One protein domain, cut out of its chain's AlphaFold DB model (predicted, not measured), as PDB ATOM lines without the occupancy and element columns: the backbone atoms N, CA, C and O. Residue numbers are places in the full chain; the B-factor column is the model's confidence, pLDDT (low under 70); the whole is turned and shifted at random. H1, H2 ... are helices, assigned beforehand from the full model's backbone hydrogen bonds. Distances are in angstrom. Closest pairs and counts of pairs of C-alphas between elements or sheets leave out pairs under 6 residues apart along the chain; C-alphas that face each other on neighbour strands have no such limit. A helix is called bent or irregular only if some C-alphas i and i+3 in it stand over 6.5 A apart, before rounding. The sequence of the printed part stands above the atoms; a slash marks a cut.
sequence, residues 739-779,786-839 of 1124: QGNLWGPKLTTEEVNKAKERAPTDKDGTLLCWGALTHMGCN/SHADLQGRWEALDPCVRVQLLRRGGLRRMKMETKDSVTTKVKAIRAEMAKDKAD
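This is residues 739 to 779 and 786 to 839 of the 1124 residues of the protein "Hypothetical protein" of Symbiodinium pilosum (UniProt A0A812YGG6). A long helix, H3, lies side by side with the short helix H2 in a helical hairpin, and a third helix, H1, packs on H2 at about a right angle to it. H2 sits in the middle: H3 is on one side of it, and loops without named elements, among them residues 766 to 779 and 786 to 789, make the side away from H3, while the end of H3, residues 834 to 839, sticks out. The printed part has 95 residues with three named helices, in the order H1, H2, H3, and no named strand. The class is all helix, though under half of the residues, 38 of 95, are in named elements. The whole is compact, with a radius of gyration of the C-alphas of 13.0 A, and spans 37 by 27 by 24 A.

The longest helix, H3, has 21 residues, 819 to 839, and measures 30.6 A from first to last C-alpha. It runs from C-alpha 819 at (133.871, 175.525, 176.408) to C-alpha 839 at (113.637, 153.259, 182.120). H2 is residues 799 to 806, 10.6 A long. H1 is residues 749 to 757, 12.4 A long, and begins with C-alpha 749 at (135.172, 158.801, 190.555). No helix is bent or irregular.

H3 and H2 touch, and their closest C-alphas are those of Val 826 and Val 803, 5.9 A apart. Their lines stand at a shallow tilt of 3 degrees and they run opposite ways, as a helical hairpin with centres 10.5 A apart. H2 also touches H1, with 8 pairs of C-alphas within 8 A. The closest C-alphas of these two are those of Val 801 and Ala 755, 4.8 A apart. The lines of H1 and H2 are about perpendicular, at 89 degrees. H1 and H3 stay apart. In H1, H2 and H3 every O i to N i+4 pair is within hydrogen-bond range.

The two C-alphas farthest apart are those of Asn 779 and Asp 839, 42.4 A. Residues 780 to 785 are cut out and not printed, and C-alphas 779 and 786 are 13.2 A apart across the cut. The link from H1 to H2 runs across this cut; that from H2 to H3, 12 residues, is long. Residues 758 to 779 hold no named element, and their C-alphas lie 8 to 21 A from the mean of all C-alphas. Residues 834 to 839, which belong to H3, stand free. The mean pLDDT of the printed part of this predicted model is 89.7, and no printed residue is under 70.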
ATOM      1  N   GLN A 739     145.932 169.159 180.372       75.12
ATOM      2  CA  GLN A 739     145.686 168.114 181.376       75.12
ATOM      3  C   GLN A 739     145.301 168.683 182.757       75.12
ATOM      4  O   GLN A 739     144.534 168.044 183.473       75.12
ATOM      5  N   GLY A 740     145.775 169.889 183.102       73.69
ATOM      6  CA  GLY A 740     145.360 170.617 184.307       73.69
ATOM      7  C   GLY A 740     144.014 171.344 184.163       73.69
ATOM      8  O   GLY A 740     143.245 171.400 185.120       73.69
ATOM      9  N   ASN A 741     143.688 171.847 182.964       83.06
ATOM     10  CA  ASN A 741     142.487 172.647 182.695       83.06
ATOM     11  C   ASN A 741     141.556 171.967 181.670       83.06
ATOM     12  O   ASN A 741     141.354 172.444 180.550       83.06
ATOM     13  N   LEU A 742     140.995 170.820 182.065       87.19
ATOM     14  CA  LEU A 742     139.987 170.092 181.290       87.19
ATOM     15  C   LEU A 742     138.629 170.808 181.347       87.19
ATOM     16  O   LEU A 742     138.061 170.998 182.428       87.19
ATOM     17  N   TRP A 743     138.071 171.149 180.186       89.50
ATOM     18  CA  TRP A 743     136.830 171.923 180.063       89.50
ATOM     19  C   TRP A 743     135.599 171.183 180.596       89.50
ATOM     20  O   TRP A 743     135.592 169.962 180.692       89.50
ATOM     21  N   GLY A 744     134.529 171.909 180.927       87.25
ATOM     22  CA  GLY A 744     133.284 171.327 181.441       87.25
ATOM     23  C   GLY A 744     133.349 170.810 182.892       87.25
ATOM     24  O   GLY A 744     134.402 170.871 183.533       87.25
ATOM     25  N   PRO A 745     132.221 170.308 183.437       87.25
ATOM     26  CA  PRO A 745     132.127 169.863 184.829       87.25
ATOM     27  C   PRO A 745     133.108 168.734 185.171       87.25
ATOM     28  O   PRO A 745     133.406 167.877 184.337       87.25
ATOM     29  N   LYS A 746     133.562 168.681 186.430       89.25
ATOM     30  CA  LYS A 746     134.339 167.538 186.935       89.25
ATOM     31  C   LYS A 746     133.496 166.249 186.851       89.25
ATOM     32  O   LYS A 746     132.272 166.276 187.019       89.25
ATOM     33  N   LEU A 747     134.162 165.131 186.561       89.31
ATOM     34  CA  LEU A 747     133.550 163.801 186.602       89.31
ATOM     35  C   LEU A 747     133.585 163.252 188.028       89.31
ATOM     36  O   LEU A 747     134.492 163.590 188.793       89.31
ATOM     37  N   THR A 748     132.634 162.384 188.357       90.06
ATOM     38  CA  THR A 748     132.690 161.564 189.572       90.06
ATOM     39  C   THR A 748     133.747 160.467 189.425       90.06
ATOM     40  O   THR A 748     134.132 160.084 188.315       90.06
ATOM     41  N   THR A 749     134.216 159.921 190.547       87.44
ATOM     42  CA  THR A 749     135.172 158.801 190.555       87.44
ATOM     43  C   THR A 749     134.627 157.572 189.814       87.44
ATOM     44  O   THR A 749     135.383 156.873 189.142       87.44
ATOM     45  N   GLU A 750     133.312 157.348 189.874       86.31
ATOM     46  CA  GLU A 750     132.616 156.269 189.161       86.31
ATOM     47  C   GLU A 750     132.658 156.466 187.641       86.31
ATOM     48  O   GLU A 750     133.083 155.562 186.924       86.31
ATOM     49  N   GLU A 751     132.306 157.658 187.139       90.25
ATOM     50  CA  GLU A 751     132.403 157.971 185.706       90.25
ATOM     51  C   GLU A 751     133.858 157.862 185.208       90.25
ATOM     52  O   GLU A 751     134.103 157.382 184.101       90.25
ATOM     53  N   VAL A 752     134.838 158.277 186.022       92.44
ATOM     54  CA  VAL A 752     136.271 158.153 185.699       92.44
ATOM     55  C   VAL A 752     136.704 156.691 185.599       92.44
ATOM     56  O   VAL A 752     137.440 156.349 184.674       92.44
ATOM     57  N   ASN A 753     136.272 155.827 186.519       88.69
ATOM     58  CA  ASN A 753     136.646 154.413 186.503       88.69
ATOM     59  C   ASN A 753     135.940 153.658 185.372       88.69
ATOM     60  O   ASN A 753     136.620 153.014 184.575       88.69
ATOM     61  N   LYS A 754     134.631 153.861 185.187       91.69
ATOM     62  CA  LYS A 754     133.878 153.279 184.068       91.69
ATOM     63  C   LYS A 754     134.443 153.702 182.703       91.69
ATOM     64  O   LYS A 754     134.522 152.885 181.786       91.69
ATOM     65  N   ALA A 755     134.909 154.950 182.569       92.25
ATOM     66  CA  ALA A 755     135.591 155.406 181.358       92.25
ATOM     67  C   ALA A 755     136.957 154.728 181.130       92.25
ATOM     68  O   ALA A 755     137.340 154.544 179.978       92.25
ATOM     69  N   LYS A 756     137.695 154.345 182.185       90.56
ATOM     70  CA  LYS A 756     138.935 153.550 182.052       90.56
ATOM     71  C   LYS A 756     138.635 152.103 181.654       90.56
ATOM     72  O   LYS A 756     139.324 151.570 180.794       90.56
ATOM     73  N   GLU A 757     137.627 151.490 182.272       89.19
ATOM     74  CA  GLU A 757     137.217 150.098 182.026       89.19
ATOM     75  C   GLU A 757     136.686 149.894 180.603       89.19
ATOM     76  O   GLU A 757     136.963 148.874 179.980       89.19
ATOM     77  N   ARG A 758     135.961 150.884 180.067       91.56
ATOM     78  CA  ARG A 758     135.412 150.882 178.698       91.56
ATOM     79  C   ARG A 758     136.240 151.724 177.719       91.56
ATOM     80  O   ARG A 758     135.716 152.214 176.720       91.56
ATOM     81  N   ALA A 759     137.523 151.933 178.015       91.31
ATOM     82  CA  ALA A 759     138.425 152.688 177.154       91.31
ATOM     83  C   ALA A 759     138.642 151.961 175.808       91.31
ATOM     84  O   ALA A 759     138.939 150.767 175.819       91.31
ATOM     85  N   PRO A 760     138.544 152.650 174.656       91.19
ATOM     86  CA  PRO A 760     138.704 152.009 173.356       91.19
ATOM     87  C   PRO A 760     140.148 151.542 173.124       91.19
ATOM     88  O   PRO A 760     141.112 152.230 173.484       91.19
ATOM     89  N   THR A 761     140.273 150.379 172.491       93.12
ATOM     90  CA  THR A 761     141.530 149.756 172.065       93.12
ATOM     91  C   THR A 761     141.741 149.904 170.562       93.12
ATOM     92  O   THR A 761     140.800 150.128 169.800       93.12
ATOM     93  N   ASP A 762     142.989 149.748 170.144       90.56
ATOM     94  CA  ASP A 762     143.373 149.523 168.755       90.56
ATOM     95  C   ASP A 762     143.107 148.065 168.321       90.56
ATOM     96  O   ASP A 762     142.697 147.230 169.136       90.56
ATOM     97  N   LYS A 763     143.399 147.744 167.053       88.25
ATOM     98  CA  LYS A 763     143.381 146.372 166.505       88.25
ATOM     99  C   LYS A 763     144.240 145.411 167.325       88.25
ATOM    100  O   LYS A 763     143.801 144.306 167.621       88.25
ATOM    101  N   ASP A 764     145.405 145.872 167.771       84.62
ATOM    102  CA  ASP A 764     146.373 145.085 168.545       84.62
ATOM    103  C   ASP A 764     146.027 145.013 170.050       84.62
ATOM    104  O   ASP A 764     146.900 144.828 170.897       84.62
ATOM    105  N   GLY A 765     144.766 145.273 170.424       87.38
ATOM    106  CA  GLY A 765     144.275 145.268 171.811       87.38
ATOM    107  C   GLY A 765     144.850 146.369 172.718       87.38
ATOM    108  O   GLY A 765     144.446 146.501 173.872       87.38
ATOM    109  N   THR A 766     145.775 147.187 172.215       91.69
ATOM    110  CA  THR A 766     146.440 148.249 172.977       91.69
ATOM    111  C   THR A 766     145.500 149.435 173.189       91.69
ATOM    112  O   THR A 766     144.858 149.909 172.257       91.69
ATOM    113  N   LEU A 767     145.421 149.951 174.420       92.25
ATOM    114  CA  LEU A 767     144.573 151.099 174.762       92.25
ATOM    115  C   LEU A 767     144.959 152.353 173.963       92.25
ATOM    116  O   LEU A 767     146.127 152.749 173.952       92.25
ATOM    117  N   LEU A 768     143.969 153.031 173.376       93.00
ATOM    118  CA  LEU A 768     144.196 154.270 172.630       93.00
ATOM    119  C   LEU A 768     144.571 155.439 173.560       93.00
ATOM    120  O   LEU A 768     144.083 155.587 174.693       93.00
ATOM    121  N   CYS A 769     145.433 156.321 173.061       94.00
ATOM    122  CA  CYS A 769     145.841 157.535 173.748       94.00
ATOM    123  C   CYS A 769     144.759 158.615 173.613       94.00
ATOM    124  O   CYS A 769     144.669 159.320 172.610       94.00
ATOM    125  N   TRP A 770     143.969 158.820 174.673       93.56
ATOM    126  CA  TRP A 770     142.951 159.883 174.734       93.56
ATOM    127  C   TRP A 770     143.519 161.302 174.541       93.56
ATOM    128  O   TRP A 770     142.753 162.238 174.328       93.56
ATOM    129  N   GLY A 771     144.836 161.489 174.675       91.50
ATOM    130  CA  GLY A 771     145.512 162.719 174.262       91.50
ATOM    131  C   GLY A 771     145.601 162.818 172.741       91.50
ATOM    132  O   GLY A 771     145.051 163.746 172.160       91.50
ATOM    133  N   ALA A 772     146.229 161.834 172.089       92.50
ATOM    134  CA  ALA A 772     146.395 161.806 170.634       92.50
ATOM    135  C   ALA A 772     145.054 161.860 169.876       92.50
ATOM    136  O   ALA A 772     144.941 162.605 168.909       92.50
ATOM    137  N   LEU A 773     144.020 161.165 170.367       92.56
ATOM    138  CA  LEU A 773     142.670 161.171 169.781       92.56
ATOM    139  C   LEU A 773     141.961 162.539 169.800       92.56
ATOM    140  O   LEU A 773     140.971 162.718 169.087       92.56
ATOM    141  N   THR A 774     142.397 163.493 170.632       93.88
ATOM    142  CA  THR A 774     141.657 164.739 170.906       93.88
ATOM    143  C   THR A 774     142.446 165.995 170.547       93.88
ATOM    144  O   THR A 774     143.660 165.959 170.316       93.88
ATOM    145  N   HIS A 775     141.754 167.137 170.473       90.00
ATOM    146  CA  HIS A 775     142.373 168.429 170.141       90.00
ATOM    147  C   HIS A 775     143.435 168.887 171.158       90.00
ATOM    148  O   HIS A 775     144.330 169.647 170.788       90.00
ATOM    149  N   MET A 776     143.420 168.357 172.390       90.50
ATOM    150  CA  MET A 776     144.518 168.491 173.363       90.50
ATOM    151  C   MET A 776     145.857 167.919 172.851       90.50
ATOM    152  O   MET A 776     146.908 168.507 173.091       90.50
ATOM    153  N   GLY A 777     145.836 166.778 172.152       89.38
ATOM    154  CA  GLY A 777     147.040 166.067 171.717       89.38
ATOM    155  C   GLY A 777     147.773 165.281 172.811       89.38
ATOM    156  O   GLY A 777     147.366 165.215 173.974       89.38
ATOM    157  N   CYS A 778     148.872 164.642 172.408       92.12
ATOM    158  CA  CYS A 778     149.837 164.008 173.299       92.12
ATOM    159  C   CYS A 778     151.242 164.480 172.915       92.12
ATOM    160  O   CYS A 778     151.646 164.320 171.766       92.12
ATOM    161  N   ASN A 779     151.975 165.044 173.878       86.50
ATOM    162  CA  ASN A 779     153.339 165.548 173.678       86.50
ATOM    163  C   ASN A 779     154.405 164.525 174.122       86.50
ATOM    164  O   ASN A 779     155.595 164.824 174.112       86.50
ATOM    165  N   SER A 786     148.494 153.455 172.058       91.81
ATOM    166  CA  SER A 786     148.457 153.646 170.605       91.81
ATOM    167  C   SER A 786     147.969 155.053 170.240       91.81
ATOM    168  O   SER A 786     147.071 155.615 170.877       91.81
ATOM    169  N   HIS A 787     148.597 155.625 169.214       92.75
ATOM    170  CA  HIS A 787     148.249 156.913 168.617       92.75
ATOM    171  C   HIS A 787     147.362 156.766 167.363       92.75
ATOM    172  O   HIS A 787     147.131 157.759 166.676       92.75
ATOM    173  N   ALA A 788     146.855 155.561 167.072       89.38
ATOM    174  CA  ALA A 788     145.917 155.326 165.978       89.38
ATOM    175  C   ALA A 788     144.561 156.025 166.186       89.38
ATOM    176  O   ALA A 788     144.152 156.348 167.306       89.38
ATOM    177  N   ASP A 789     143.845 156.226 165.080       88.44
ATOM    178  CA  ASP A 789     142.503 156.802 165.073       88.44
ATOM    179  C   ASP A 789     141.446 155.876 165.691       88.44
ATOM    180  O   ASP A 789     141.497 154.650 165.588       88.44
ATOM    181  N   LEU A 790     140.421 156.488 166.294       89.69
ATOM    182  CA  LEU A 790     139.307 155.768 166.908       89.69
ATOM    183  C   LEU A 790     138.522 154.962 165.862       89.69
ATOM    184  O   LEU A 790     137.825 155.534 165.021       89.69
ATOM    185  N   GLN A 791     138.543 153.640 165.966       83.81
ATOM    186  CA  GLN A 791     137.752 152.771 165.099       83.81
ATOM    187  C   GLN A 791     136.288 152.749 165.583       83.81
ATOM    188  O   GLN A 791     136.019 152.623 166.775       83.81
ATOM    189  N   GLY A 792     135.333 152.921 164.659       84.94
ATOM    190  CA  GLY A 792     133.896 153.003 164.960       84.94
ATOM    191  C   GLY A 792     133.311 154.423 165.075       84.94
ATOM    192  O   GLY A 792     134.008 155.438 164.950       84.94
ATOM    193  N   ARG A 793     131.984 154.483 165.269       86.19
ATOM    194  CA  ARG A 793     131.188 155.720 165.408       86.19
ATOM    195  C   ARG A 793     131.338 156.333 166.807       86.19
ATOM    196  O   ARG A 793     131.574 155.618 167.777       86.19
ATOM    197  N   TRP A 794     131.172 157.650 166.921       87.88
ATOM    198  CA  TRP A 794     131.302 158.385 168.191       87.88
ATOM    199  C   TRP A 794     130.196 158.022 169.196       87.88
ATOM    200  O   TRP A 794     130.424 157.956 170.403       87.88
ATOM    201  N   GLU A 795     129.012 157.727 168.675       88.38
ATOM    202  CA  GLU A 795     127.791 157.384 169.401       88.38
ATOM    203  C   GLU A 795     127.870 155.984 170.029       88.38
ATOM    204  O   GLU A 795     127.198 155.721 171.019       88.38
ATOM    205  N   ALA A 796     128.722 155.104 169.487       88.12
ATOM    206  CA  ALA A 796     128.927 153.739 169.973       88.12
ATOM    207  C   ALA A 796     129.892 153.644 171.175       88.12
ATOM    208  O   ALA A 796     130.063 152.567 171.745       88.12
ATOM    209  N   LEU A 797     130.537 154.749 171.568       91.75
ATOM    210  CA  LEU A 797     131.350 154.811 172.784       91.75
ATOM    211  C   LEU A 797     130.477 154.904 174.041       91.75
ATOM    212  O   LEU A 797     129.443 155.570 174.043       91.75
ATOM    213  N   ASP A 798     130.947 154.330 175.156       92.19
ATOM    214  CA  ASP A 798     130.264 154.490 176.444       92.19
ATOM    215  C   ASP A 798     130.111 155.987 176.803       92.19
ATOM    216  O   ASP A 798     131.074 156.752 176.657       92.19
ATOM    217  N   PRO A 799     128.940 156.421 177.310       93.62
ATOM    218  CA  PRO A 799     128.694 157.793 177.752       93.62
ATOM    219  C   PRO A 799     129.813 158.425 178.596       93.62
ATOM    220  O   PRO A 799     130.174 159.582 178.367       93.62
ATOM    221  N   CYS A 800     130.439 157.678 179.511       93.25
ATOM    222  CA  CYS A 800     131.522 158.205 180.347       93.25
ATOM    223  C   CYS A 800     132.816 158.468 179.545       93.25
ATOM    224  O   CYS A 800     133.560 159.404 179.853       93.25
ATOM    225  N   VAL A 801     133.062 157.699 178.478       94.44
ATOM    226  CA  VAL A 801     134.178 157.910 177.538       94.44
ATOM    227  C   VAL A 801     133.889 159.095 176.611       94.44
ATOM    228  O   VAL A 801     134.760 159.951 176.440       94.44
ATOM    229  N   ARG A 802     132.655 159.210 176.088       93.94
ATOM    230  CA  ARG A 802     132.192 160.384 175.312       93.94
ATOM    231  C   ARG A 802     132.423 161.676 176.110       93.94
ATOM    232  O   ARG A 802     133.030 162.618 175.602       93.94
ATOM    233  N   VAL A 803     132.058 161.690 177.396       94.25
ATOM    234  CA  VAL A 803     132.322 162.817 178.309       94.25
ATOM    235  C   VAL A 803     133.828 163.088 178.485       94.25
ATOM    236  O   VAL A 803     134.248 164.234 178.329       94.25
ATOM    237  N   GLN A 804     134.667 162.078 178.757       93.06
ATOM    238  CA  GLN A 804     136.127 162.271 178.909       93.06
ATOM    239  C   GLN A 804     136.802 162.879 177.668       93.06
ATOM    240  O   GLN A 804     137.708 163.704 177.805       93.06
ATOM    241  N   LEU A 805     136.366 162.493 176.466       93.94
ATOM    242  CA  LEU A 805     136.924 162.994 175.207       93.94
ATOM    243  C   LEU A 805     136.411 164.412 174.872       93.94
ATOM    244  O   LEU A 805     137.196 165.244 174.418       93.94
ATOM    245  N   LEU A 806     135.150 164.744 175.187       93.88
ATOM    246  CA  LEU A 806     134.621 166.117 175.068       93.88
ATOM    247  C   LEU A 806     135.385 167.115 175.949       93.88
ATOM    248  O   LEU A 806     135.756 168.192 175.482       93.88
ATOM    249  N   ARG A 807     135.698 166.748 177.199       93.44
ATOM    250  CA  ARG A 807     136.468 167.607 178.124       93.44
ATOM    251  C   ARG A 807     137.907 167.902 177.668       93.44
ATOM    252  O   ARG A 807     138.546 168.799 178.217       93.44
ATOM    253  N   ARG A 808     138.403 167.171 176.663       93.19
ATOM    254  CA  ARG A 808     139.711 167.347 175.997       93.19
ATOM    255  C   ARG A 808     139.595 168.055 174.632       93.19
ATOM    256  O   ARG A 808     140.531 168.017 173.836       93.19
ATOM    257  N   GLY A 809     138.454 168.697 174.365       89.50
ATOM    258  CA  GLY A 809     138.173 169.473 173.147       89.50
ATOM    259  C   GLY A 809     137.419 168.709 172.051       89.50
ATOM    260  O   GLY A 809     137.155 169.282 170.997       89.50
ATOM    261  N   GLY A 810     137.064 167.441 172.287       91.44
ATOM    262  CA  GLY A 810     136.482 166.548 171.279       91.44
ATOM    263  C   GLY A 810     137.536 165.817 170.437       91.44
ATOM    264  O   GLY A 810     138.740 166.056 170.572       91.44
ATOM    265  N   LEU A 811     137.080 164.891 169.585       92.25
ATOM    266  CA  LEU A 811     137.943 164.131 168.673       92.25
ATOM    267  C   LEU A 811     138.588 165.036 167.617       92.25
ATOM    268  O   LEU A 811     137.919 165.910 167.072       92.25
ATOM    269  N   ARG A 812     139.841 164.752 167.235       89.00
ATOM    270  CA  ARG A 812     140.570 165.524 166.206       89.00
ATOM    271  C   ARG A 812     139.851 165.610 164.860       89.00
ATOM    272  O   ARG A 812     139.866 166.661 164.232       89.00
ATOM    273  N   ARG A 813     139.187 164.523 164.447       86.50
ATOM    274  CA  ARG A 813     138.394 164.440 163.205       86.50
ATOM    275  C   ARG A 813     137.049 165.180 163.245       86.50
ATOM    276  O   ARG A 813     136.326 165.174 162.257       86.50
ATOM    277  N   MET A 814     136.679 165.760 164.385       85.75
ATOM    278  CA  MET A 814     135.477 166.579 164.551       85.75
ATOM    279  C   MET A 814     135.878 168.043 164.748       85.75
ATOM    280  O   MET A 814     136.977 168.339 165.219       85.75
ATOM    281  N   LYS A 815     134.973 168.976 164.427       86.62
ATOM    282  CA  LYS A 815     135.167 170.398 164.746       86.62
ATOM    283  C   LYS A 815     135.380 170.553 166.256       86.62
ATOM    284  O   LYS A 815     134.608 170.003 167.037       86.62
ATOM    285  N   MET A 816     136.417 171.292 166.655       84.31
ATOM    286  CA  MET A 816     136.717 171.537 168.068       84.31
ATOM    287  C   MET A 816     135.522 172.214 168.755       84.31
ATOM    288  O   MET A 816     134.980 173.201 168.254       84.31
ATOM    289  N   GLU A 817     135.114 171.662 169.892       85.94
ATOM    290  CA  GLU A 817     133.976 172.156 170.670       85.94
ATOM    291  C   GLU A 817     134.351 173.423 171.450       85.94
ATOM    292  O   GLU A 817     135.463 173.529 171.956       85.94
ATOM    293  N   THR A 818     133.426 174.372 171.617       88.75
ATOM    294  CA  THR A 818     133.634 175.494 172.551       88.75
ATOM    295  C   THR A 818     133.432 175.043 174.001       88.75
ATOM    296  O   THR A 818     132.729 174.066 174.270       88.75
ATOM    297  N   LYS A 819     134.003 175.783 174.960       86.94
ATOM    298  CA  LYS A 819     133.871 175.525 176.408       86.94
ATOM    299  C   LYS A 819     132.406 175.332 176.843       86.94
ATOM    300  O   LYS A 819     132.112 174.423 177.621       86.94
ATOM    301  N   ASP A 820     131.493 176.118 176.276       86.75
ATOM    302  CA  ASP A 820     130.059 176.098 176.595       86.75
ATOM    303  C   ASP A 820     129.266 175.055 175.788       86.75
ATOM    304  O   ASP A 820     128.279 174.497 176.276       86.75
ATOM    305  N   SER A 821     129.750 174.680 174.599       90.25
ATOM    306  CA  SER A 821     129.280 173.470 173.913       90.25
ATOM    307  C   SER A 821     129.610 172.219 174.740       90.25
ATOM    308  O   SER A 821     128.751 171.357 174.932       90.25
ATOM    309  N   VAL A 822     130.814 172.144 175.326       91.81
ATOM    310  CA  VAL A 822     131.221 171.034 176.207       91.81
ATOM    311  C   VAL A 822     130.365 170.973 177.476       91.81
ATOM    312  O   VAL A 822     129.899 169.887 177.822       91.81
ATOM    313  N   THR A 823     130.097 172.089 178.168       90.44
ATOM    314  CA  THR A 823     129.215 172.064 179.359       90.44
ATOM    315  C   THR A 823     127.796 171.604 179.006       90.44
ATOM    316  O   THR A 823     127.213 170.813 179.751       90.44
ATOM    317  N   THR A 824     127.270 172.033 177.857       92.44
ATOM    318  CA  THR A 824     125.936 171.658 177.362       92.44
ATOM    319  C   THR A 824     125.868 170.179 176.969       92.44
ATOM    320  O   THR A 824     124.993 169.452 177.443       92.44
ATOM    321  N   LYS A 825     126.832 169.683 176.184       92.25
ATOM    322  CA  LYS A 825     126.886 168.279 175.736       92.25
ATOM    323  C   LYS A 825     127.126 167.301 176.890       92.25
ATOM    324  O   LYS A 825     126.509 166.241 176.921       92.25
ATOM    325  N   VAL A 826     127.933 167.667 177.891       94.00
ATOM    326  CA  VAL A 826     128.119 166.845 179.105       94.00
ATOM    327  C   VAL A 826     126.848 166.795 179.967       94.00
ATOM    328  O   VAL A 826     126.548 165.743 180.533       94.00
ATOM    329  N   LYS A 827     126.055 167.879 180.038       93.00
ATOM    330  CA  LYS A 827     124.722 167.843 180.674       93.00
ATOM    331  C   LYS A 827     123.763 166.915 179.921       93.00
ATOM    332  O   LYS A 827     123.115 166.092 180.562       93.00
ATOM    333  N   ALA A 828     123.715 167.001 178.589       93.44
ATOM    334  CA  ALA A 828     122.851 166.157 177.761       93.44
ATOM    335  C   ALA A 828     123.161 164.656 177.926       93.44
ATOM    336  O   ALA A 828     122.253 163.877 178.196       93.44
ATOM    337  N   ILE A 829     124.439 164.258 177.874       93.44
ATOM    338  CA  ILE A 829     124.850 162.850 178.050       93.44
ATOM    339  C   ILE A 829     124.532 162.335 179.469       93.44
ATOM    340  O   ILE A 829     124.150 161.179 179.644       93.44
ATOM    341  N   ARG A 830     124.628 163.183 180.504       94.00
ATOM    342  CA  ARG A 830     124.206 162.805 181.866       94.00
ATOM    343  C   ARG A 830     122.684 162.661 182.000       94.00
ATOM    344  O   ARG A 830     122.241 161.799 182.751       94.00
ATOM    345  N   ALA A 831     121.895 163.453 181.271       91.75
ATOM    346  CA  ALA A 831     120.440 163.298 181.213       91.75
ATOM    347  C   ALA A 831     120.026 162.022 180.453       91.75
ATOM    348  O   ALA A 831     119.171 161.285 180.936       91.75
ATOM    349  N   GLU A 832     120.694 161.720 179.333       90.75
ATOM    350  CA  GLU A 832     120.589 160.455 178.586       90.75
ATOM    351  C   GLU A 832     120.842 159.258 179.525       90.75
ATOM    352  O   GLU A 832     119.952 158.434 179.718       90.75
ATOM    353  N   MET A 833     121.978 159.235 180.239       90.25
ATOM    354  CA  MET A 833     122.292 158.203 181.243       90.25
ATOM    355  C   MET A 833     121.276 158.102 182.394       90.25
ATOM    356  O   MET A 833     121.041 157.006 182.907       90.25
ATOM    357  N   ALA A 834     120.716 159.227 182.848       88.69
ATOM    358  CA  ALA A 834     119.726 159.241 183.922       88.69
ATOM    359  C   ALA A 834     118.387 158.645 183.460       88.69
ATOM    360  O   ALA A 834     117.797 157.855 184.199       88.69
ATOM    361  N   LYS A 835     117.952 158.959 182.229       89.69
ATOM    362  CA  LYS A 835     116.762 158.359 181.614       89.69
ATOM    363  C   LYS A 835     116.956 156.858 181.403       89.69
ATOM    364  O   LYS A 835     116.159 156.076 181.902       89.69
ATOM    365  N   ASP A 836     118.077 156.456 180.804       85.31
ATOM    366  CA  ASP A 836     118.461 155.052 180.604       85.31
ATOM    367  C   ASP A 836     118.399 154.219 181.895       85.31
ATOM    368  O   ASP A 836     118.056 153.037 181.870       85.31
ATOM    369  N   LYS A 837     118.764 154.828 183.031       84.62
ATOM    370  CA  LYS A 837     118.699 154.199 184.355       84.62
ATOM    371  C   LYS A 837     117.273 154.169 184.917       84.62
ATOM    372  O   LYS A 837     116.928 153.193 185.573       84.62
ATOM    373  N   ALA A 838     116.467 155.205 184.684       82.88
ATOM    374  CA  ALA A 838     115.068 155.248 185.107       82.88
ATOM    375  C   ALA A 838     114.214 154.228 184.334       82.88
ATOM    376  O   ALA A 838     113.515 153.435 184.959       82.88
ATOM    377  N   ASP A 839     114.351 154.183 183.007       82.94
ATOM    378  CA  ASP A 839     113.637 153.259 182.120       82.94
ATOM    379  C   ASP A 839     113.921 151.795 182.529       82.94
ATOM    380  O   ASP A 839     113.001 151.029 182.811       82.94
TER     381      ASP A 839